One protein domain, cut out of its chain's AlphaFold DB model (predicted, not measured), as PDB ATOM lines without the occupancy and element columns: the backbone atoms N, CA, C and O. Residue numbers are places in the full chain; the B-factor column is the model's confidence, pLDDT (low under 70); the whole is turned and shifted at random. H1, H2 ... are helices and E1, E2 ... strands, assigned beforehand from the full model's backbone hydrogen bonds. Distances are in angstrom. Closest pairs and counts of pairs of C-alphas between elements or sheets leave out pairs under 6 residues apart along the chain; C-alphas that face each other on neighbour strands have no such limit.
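This is residues 2 to 9, 52 to 87 and 100 to 106 of the 106 residues of the protein "Peptidoglycan-binding LysM" of Pseudarthrobacter chlorophenolicus (strain ATCC 700700 / DSM 12829 / CIP 107037 / JCM 12360 / KCTC 9906 / NCIMB 13794 / A6) (UniProt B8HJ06). One long strand, E2, bends sharply and pairs with E1 before the bend and E3 after it, a small antiparallel sheet, E1 - E2 - E3, with one short helix, H1, packed across E2. The printed part has 51 residues, in order E1 E2 H1 E3, class mixed. It is only just compact, close to loose: radius of gyration of the C-alphas 11.6 A, spans 27 by 26 by 16 A.

E2, residues 58 to 69, is 28.2 A long and bends by 76 degrees at Thr 61. E1, residues 52 to 54, 6.4 A, begins at C-alpha 52 (-40.078, -43.358, 23.099). H1 is residues 74 to 81, 10.4 A. E3, residues 100 to 105, 16.7 A, ends at C-alpha 105 (-36.249, -44.390, 31.976).

E1 and E2 form a hairpin, N 52 and O 60 within hydrogen-bond range at 2.9 A. In antiparallel E2 and E3, N 103 and O 64 are 2.8 A apart. H1 is on the sheet, height 8.0 A, across the strands, at 74 degrees to E2 on the local plane; their closest C-alphas, Gly 66 and Val 80, are 5.8 A apart. In H1 every O i to N i+4 pair is within range.

Residues 10 to 51 and 88 to 99 are cut out, with C-alpha gaps of 22.6 A and 13.6 A. Residues 2 to 9, 55 to 57 and 71 to 72 have pLDDT under 70.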
ATOM      1  N   VAL A   2     -12.591 -43.606  31.246       23.98
ATOM      2  CA  VAL A   2     -13.886 -43.928  30.650       23.98
ATOM      3  C   VAL A   2     -13.831 -43.457  29.204       23.98
ATOM      4  O   VAL A   2     -13.695 -42.262  28.950       23.98
ATOM      5  N   TYR A   3     -13.821 -44.409  28.275       22.27
ATOM      6  CA  TYR A   3     -13.928 -44.122  26.853       22.27
ATOM      7  C   TYR A   3     -15.242 -43.378  26.612       22.27
ATOM      8  O   TYR A   3     -16.268 -43.739  27.188       22.27
ATOM      9  N   LEU A   4     -15.196 -42.341  25.772       27.61
ATOM     10  CA  LEU A   4     -16.392 -41.792  25.140       27.61
ATOM     11  C   LEU A   4     -17.274 -42.959  24.679       27.61
ATOM     12  O   LEU A   4     -16.750 -43.918  24.097       27.61
ATOM     13  N   ALA A   5     -18.587 -42.849  24.891       34.84
ATOM     14  CA  ALA A   5     -19.554 -43.617  24.118       34.84
ATOM     15  C   ALA A   5     -19.099 -43.583  22.645       34.84
ATOM     16  O   ALA A   5     -18.899 -42.506  22.093       34.84
ATOM     17  N   GLY A   6     -18.759 -44.764  22.124       36.81
ATOM     18  CA  GLY A   6     -17.819 -45.020  21.035       36.81
ATOM     19  C   GLY A   6     -17.435 -43.861  20.108       36.81
ATOM     20  O   GLY A   6     -18.208 -43.352  19.313       36.81
ATOM     21  N   ALA A   7     -16.137 -43.588  20.036       34.00
ATOM     22  CA  ALA A   7     -15.539 -42.920  18.877       34.00
ATOM     23  C   ALA A   7     -15.497 -43.825  17.613       34.00
ATOM     24  O   ALA A   7     -14.752 -43.548  16.678       34.00
ATOM     25  N   GLY A   8     -16.249 -44.933  17.586       39.62
ATOM     26  CA  GLY A   8     -16.341 -45.875  16.469       39.62
ATOM     27  C   GLY A   8     -17.736 -45.833  15.862       39.62
ATOM     28  O   GLY A   8     -18.607 -46.569  16.300       39.62
ATOM     29  N   GLY A   9     -17.953 -44.939  14.899       41.72
ATOM     30  CA  GLY A   9     -19.281 -44.659  14.338       41.72
ATOM     31  C   GLY A   9     -19.488 -43.205  13.909       41.72
ATOM     32  O   GLY A   9     -20.485 -42.912  13.263       41.72
ATOM     33  N   VAL A  52     -41.068 -42.996  24.110       75.56
ATOM     34  CA  VAL A  52     -40.078 -43.358  23.099       75.56
ATOM     35  C   VAL A  52     -39.995 -44.879  23.011       75.56
ATOM     36  O   VAL A  52     -39.666 -45.540  23.991       75.56
ATOM     37  N   THR A  53     -40.287 -45.457  21.843       74.81
ATOM     38  CA  THR A  53     -40.225 -46.916  21.633       74.81
ATOM     39  C   THR A  53     -39.072 -47.282  20.722       74.81
ATOM     40  O   THR A  53     -39.158 -47.097  19.511       74.81
ATOM     41  N   ILE A  54     -37.997 -47.824  21.297       71.44
ATOM     42  CA  ILE A  54     -36.788 -48.237  20.584       71.44
ATOM     43  C   ILE A  54     -36.934 -49.696  20.171       71.44
ATOM     44  O   ILE A  54     -36.954 -50.600  21.010       71.44
ATOM     45  N   SER A  55     -37.020 -49.930  18.861       63.53
ATOM     46  CA  SER A  55     -37.099 -51.280  18.303       63.53
ATOM     47  C   SER A  55     -35.922 -52.132  18.790       63.53
ATOM     48  O   SER A  55     -34.763 -51.748  18.647       63.53
ATOM     49  N   GLY A  56     -36.224 -53.277  19.404       67.94
ATOM     50  CA  GLY A  56     -35.224 -54.193  19.960       67.94
ATOM     51  C   GLY A  56     -34.685 -53.839  21.352       67.94
ATOM     52  O   GLY A  56     -34.005 -54.678  21.935       67.94
ATOM     53  N   LEU A  57     -34.999 -52.660  21.908       69.81
ATOM     54  CA  LEU A  57     -34.631 -52.285  23.284       69.81
ATOM     55  C   LEU A  57     -35.851 -52.175  24.212       69.81
ATOM     56  O   LEU A  57     -35.783 -52.630  25.350       69.81
ATOM     57  N   GLY A  58     -36.971 -51.635  23.726       74.38
ATOM     58  CA  GLY A  58     -38.209 -51.500  24.496       74.38
ATOM     59  C   GLY A  58     -38.810 -50.098  24.441       74.38
ATOM     60  O   GLY A  58     -38.393 -49.254  23.647       74.38
ATOM     61  N   SER A  59     -39.813 -49.861  25.283       77.94
ATOM     62  CA  SER A  59     -40.474 -48.562  25.432       77.94
ATOM     63  C   SER A  59     -39.999 -47.871  26.702       77.94
ATOM     64  O   SER A  59     -39.864 -48.503  27.746       77.94
ATOM     65  N   TYR A  60     -39.764 -46.571  26.595       84.88
ATOM     66  CA  TYR A  60     -39.225 -45.726  27.647       84.88
ATOM     67  C   TYR A  60     -39.970 -44.394  27.698       84.88
ATOM     68  O   TYR A  60     -40.678 -44.016  26.761       84.88
ATOM     69  N   THR A  61     -39.761 -43.660  28.783       86.88
ATOM     70  CA  THR A  61     -40.222 -42.281  28.943       86.88
ATOM     71  C   THR A  61     -39.019 -41.354  29.043       86.88
ATOM     72  O   THR A  61     -38.039 -41.668  29.729       86.88
ATOM     73  N   VAL A  62     -39.083 -40.207  28.370       88.38
ATOM     74  CA  VAL A  62     -38.090 -39.146  28.531       88.38
ATOM     75  C   VAL A  62     -38.197 -38.610  29.945       88.38
ATOM     76  O   VAL A  62     -39.229 -38.087  30.360       88.38
ATOM     77  N   SER A  63     -37.114 -38.741  30.690       91.69
ATOM     78  CA  SER A  63     -37.086 -38.370  32.098       91.69
ATOM     79  C   SER A  63     -36.349 -37.065  32.337       91.69
ATOM     80  O   SER A  63     -36.843 -36.205  33.057       91.69
ATOM     81  N   ASP A  64     -35.218 -36.881  31.665       90.69
ATOM     82  CA  ASP A  64     -34.295 -35.790  31.941       90.69
ATOM     83  C   ASP A  64     -33.647 -35.309  30.637       90.69
ATOM     84  O   ASP A  64     -33.491 -36.075  29.679       90.69
ATOM     85  N   ARG A  65     -33.257 -34.034  30.590       91.38
ATOM     86  CA  ARG A  65     -32.599 -33.412  29.433       91.38
ATOM     87  C   ARG A  65     -31.521 -32.446  29.892       91.38
ATOM     88  O   ARG A  65     -31.688 -31.750  30.889       91.38
ATOM     89  N   GLY A  66     -30.465 -32.308  29.102       89.94
ATOM     90  CA  GLY A  66     -29.564 -31.170  29.233       89.94
ATOM     91  C   GLY A  66     -28.387 -31.217  28.274       89.94
ATOM     92  O   GLY A  66     -28.393 -31.980  27.314       89.94
ATOM     93  N   THR A  67     -27.390 -30.359  28.493       88.62
ATOM     94  CA  THR A  67     -26.311 -30.165  27.513       88.62
ATOM     95  C   THR A  67     -24.926 -30.429  28.083       88.62
ATOM     96  O   THR A  67     -24.545 -29.884  29.119       88.62
ATOM     97  N   VAL A  68     -24.131 -31.198  27.347       83.81
ATOM     98  CA  VAL A  68     -22.737 -31.523  27.680       83.81
ATOM     99  C   VAL A  68     -21.786 -30.928  26.636       83.81
ATOM    100  O   VAL A  68     -22.216 -30.615  25.520       83.81
ATOM    101  N   PRO A  69     -20.497 -30.728  26.954       76.94
ATOM    102  CA  PRO A  69     -19.498 -30.389  25.943       76.94
ATOM    103  C   PRO A  69     -19.410 -31.471  24.855       76.94
ATOM    104  O   PRO A  69     -19.552 -32.660  25.142       76.94
ATOM    105  N   LYS A  70     -19.125 -31.083  23.608       71.94
ATOM    106  CA  LYS A  70     -18.748 -32.039  22.556       71.94
ATOM    107  C   LYS A  70     -17.468 -32.762  22.991       71.94
ATOM    108  O   LYS A  70     -16.461 -32.112  23.259       71.94
ATOM    109  N   GLY A  71     -17.518 -34.090  23.077       67.56
ATOM    110  CA  GLY A  71     -16.439 -34.886  23.674       67.56
ATOM    111  C   GLY A  71     -16.491 -34.994  25.202       67.56
ATOM    112  O   GLY A  71     -15.483 -35.332  25.817       67.56
ATOM    113  N   GLY A  72     -17.638 -34.684  25.813       68.25
ATOM    114  CA  GLY A  72     -17.874 -34.850  27.245       68.25
ATOM    115  C   GLY A  72     -17.788 -36.305  27.719       68.25
ATOM    116  O   GLY A  72     -17.785 -37.260  26.942       68.25
ATOM    117  N   THR A  73     -17.712 -36.456  29.033       73.69
ATOM    118  CA  THR A  73     -17.532 -37.716  29.758       73.69
ATOM    119  C   THR A  73     -18.841 -38.207  30.378       73.69
ATOM    120  O   THR A  73     -19.824 -37.469  30.460       73.69
ATOM    121  N   THR A  74     -18.859 -39.439  30.896       73.06
ATOM    122  CA  THR A  74     -19.996 -39.926  31.696       73.06
ATOM    123  C   THR A  74     -20.250 -39.074  32.940       73.06
ATOM    124  O   THR A  74     -21.400 -38.932  33.343       73.06
ATOM    125  N   ASN A  75     -19.224 -38.428  33.507       76.50
ATOM    126  CA  ASN A  75     -19.400 -37.487  34.617       76.50
ATOM    127  C   ASN A  75     -20.169 -36.230  34.197       76.50
ATOM    128  O   ASN A  75     -20.951 -35.715  34.989       76.50
ATOM    129  N   ASP A  76     -19.984 -35.747  32.964       80.75
ATOM    130  CA  ASP A  76     -20.757 -34.613  32.444       80.75
ATOM    131  C   ASP A  76     -22.232 -34.995  32.273       80.75
ATOM    132  O   ASP A  76     -23.121 -34.213  32.602       80.75
ATOM    133  N   VAL A  77     -22.498 -36.225  31.820       79.56
ATOM    134  CA  VAL A  77     -23.861 -36.772  31.731       79.56
ATOM    135  C   VAL A  77     -24.484 -36.901  33.120       79.56
ATOM    136  O   VAL A  77     -25.597 -36.427  33.329       79.56
ATOM    137  N   LEU A  78     -23.759 -37.472  34.084       80.94
ATOM    138  CA  LEU A  78     -24.221 -37.604  35.466       80.94
ATOM    139  C   LEU A  78     -24.485 -36.239  36.115       80.94
ATOM    140  O   LEU A  78     -25.478 -36.078  36.816       80.94
ATOM    141  N   ALA A  79     -23.628 -35.247  35.866       84.44
ATOM    142  CA  ALA A  79     -23.790 -33.896  36.396       84.44
ATOM    143  C   ALA A  79     -25.036 -33.192  35.839       84.44
ATOM    144  O   ALA A  79     -25.662 -32.407  36.544       84.44
ATOM    145  N   VAL A  80     -25.394 -33.471  34.583       86.81
ATOM    146  CA  VAL A  80     -26.547 -32.859  33.911       86.81
ATOM    147  C   VAL A  80     -27.853 -33.587  34.225       86.81
ATOM    148  O   VAL A  80     -28.868 -32.933  34.440       86.81
ATOM    149  N   LEU A  81     -27.842 -34.920  34.251       86.44
ATOM    150  CA  LEU A  81     -29.047 -35.732  34.456       86.44
ATOM    151  C   LEU A  81     -29.274 -36.115  35.928       86.44
ATOM    152  O   LEU A  81     -30.313 -36.668  36.266       86.44
ATOM    153  N   GLY A  82     -28.298 -35.891  36.813       84.44
ATOM    154  CA  GLY A  82     -28.352 -36.259  38.234       84.44
ATOM    155  C   GLY A  82     -28.285 -37.767  38.517       84.44
ATOM    156  O   GLY A  82     -28.178 -38.175  39.674       84.44
ATOM    157  N   ARG A  83     -28.344 -38.604  37.476       82.50
ATOM    158  CA  ARG A  83     -28.287 -40.071  37.517       82.50
ATOM    159  C   ARG A  83     -27.869 -40.629  36.159       82.50
ATOM    160  O   ARG A  83     -27.928 -39.926  35.151       82.50
ATOM    161  N   PHE A  84     -27.515 -41.910  36.119       82.19
ATOM    162  CA  PHE A  84     -27.385 -42.621  34.850       82.19
ATOM    163  C   PHE A  84     -28.764 -43.085  34.359       82.19
ATOM    164  O   PHE A  84     -29.491 -43.725  35.126       82.19
ATOM    165  N   PRO A  85     -29.157 -42.740  33.119       82.69
ATOM    166  CA  PRO A  85     -30.411 -43.207  32.542       82.69
ATOM    167  C   PRO A  85     -30.296 -44.672  32.098       82.69
ATOM    168  O   PRO A  85     -29.199 -45.214  32.000       82.69
ATOM    169  N   ALA A  86     -31.421 -45.312  31.768       84.38
ATOM    170  CA  ALA A  86     -31.379 -46.630  31.128       84.38
ATOM    171  C   ALA A  86     -30.804 -46.519  29.705       84.38
ATOM    172  O   ALA A  86     -29.961 -47.320  29.297       84.38
ATOM    173  N   VAL A  87     -31.232 -45.481  28.980       83.00
ATOM    174  CA  VAL A  87     -30.719 -45.114  27.657       83.00
ATOM    175  C   VAL A  87     -30.465 -43.608  27.624       83.00
ATOM    176  O   VAL A  87     -31.302 -42.828  28.069       83.00
ATOM    177  N   LEU A 100     -26.780 -32.085  23.056       83.38
ATOM    178  CA  LEU A 100     -27.963 -32.400  23.840       83.38
ATOM    179  C   LEU A 100     -27.879 -33.866  24.265       83.38
ATOM    180  O   LEU A 100     -27.537 -34.728  23.457       83.38
ATOM    181  N   VAL A 101     -28.200 -34.132  25.524       87.19
ATOM    182  CA  VAL A 101     -28.330 -35.473  26.087       87.19
ATOM    183  C   VAL A 101     -29.710 -35.599  26.710       87.19
ATOM    184  O   VAL A 101     -30.164 -34.697  27.417       87.19
ATOM    185  N   ILE A 102     -30.367 -36.720  26.442       86.62
ATOM    186  CA  ILE A 102     -31.723 -37.023  26.887       86.62
ATOM    187  C   ILE A 102     -31.692 -38.369  27.591       86.62
ATOM    188  O   ILE A 102     -31.300 -39.375  27.001       86.62
ATOM    189  N   GLY A 103     -32.084 -38.380  28.858       89.50
ATOM    190  CA  GLY A 103     -32.173 -39.587  29.663       89.50
ATOM    191  C   GLY A 103     -33.535 -40.252  29.517       89.50
ATOM    192  O   GLY A 103     -34.565 -39.634  29.796       89.50
ATOM    193  N   LEU A 104     -33.541 -41.527  29.141       87.75
ATOM    194  CA  LEU A 104     -34.730 -42.368  29.092       87.75
ATOM    195  C   LEU A 104     -34.777 -43.309  30.302       87.75
ATOM    196  O   LEU A 104     -33.778 -43.950  30.647       87.75
ATOM    197  N   SER A 105     -35.952 -43.419  30.918       87.00
ATOM    198  CA  SER A 105     -36.249 -44.390  31.976       87.00
ATOM    199  C   SER A 105     -37.326 -45.370  31.521       87.00
ATOM    200  O   SER A 105     -38.251 -44.972  30.812       87.00
ATOM    201  N   ALA A 106     -37.178 -46.637  31.914       77.69
ATOM    202  CA  ALA A 106     -38.196 -47.668  31.714       77.69
ATOM    203  C   ALA A 106     -39.391 -47.453  32.651       77.69
ATOM    204  O   ALA A 106     -39.160 -46.929  33.768       77.69
TER     205      ALA A 106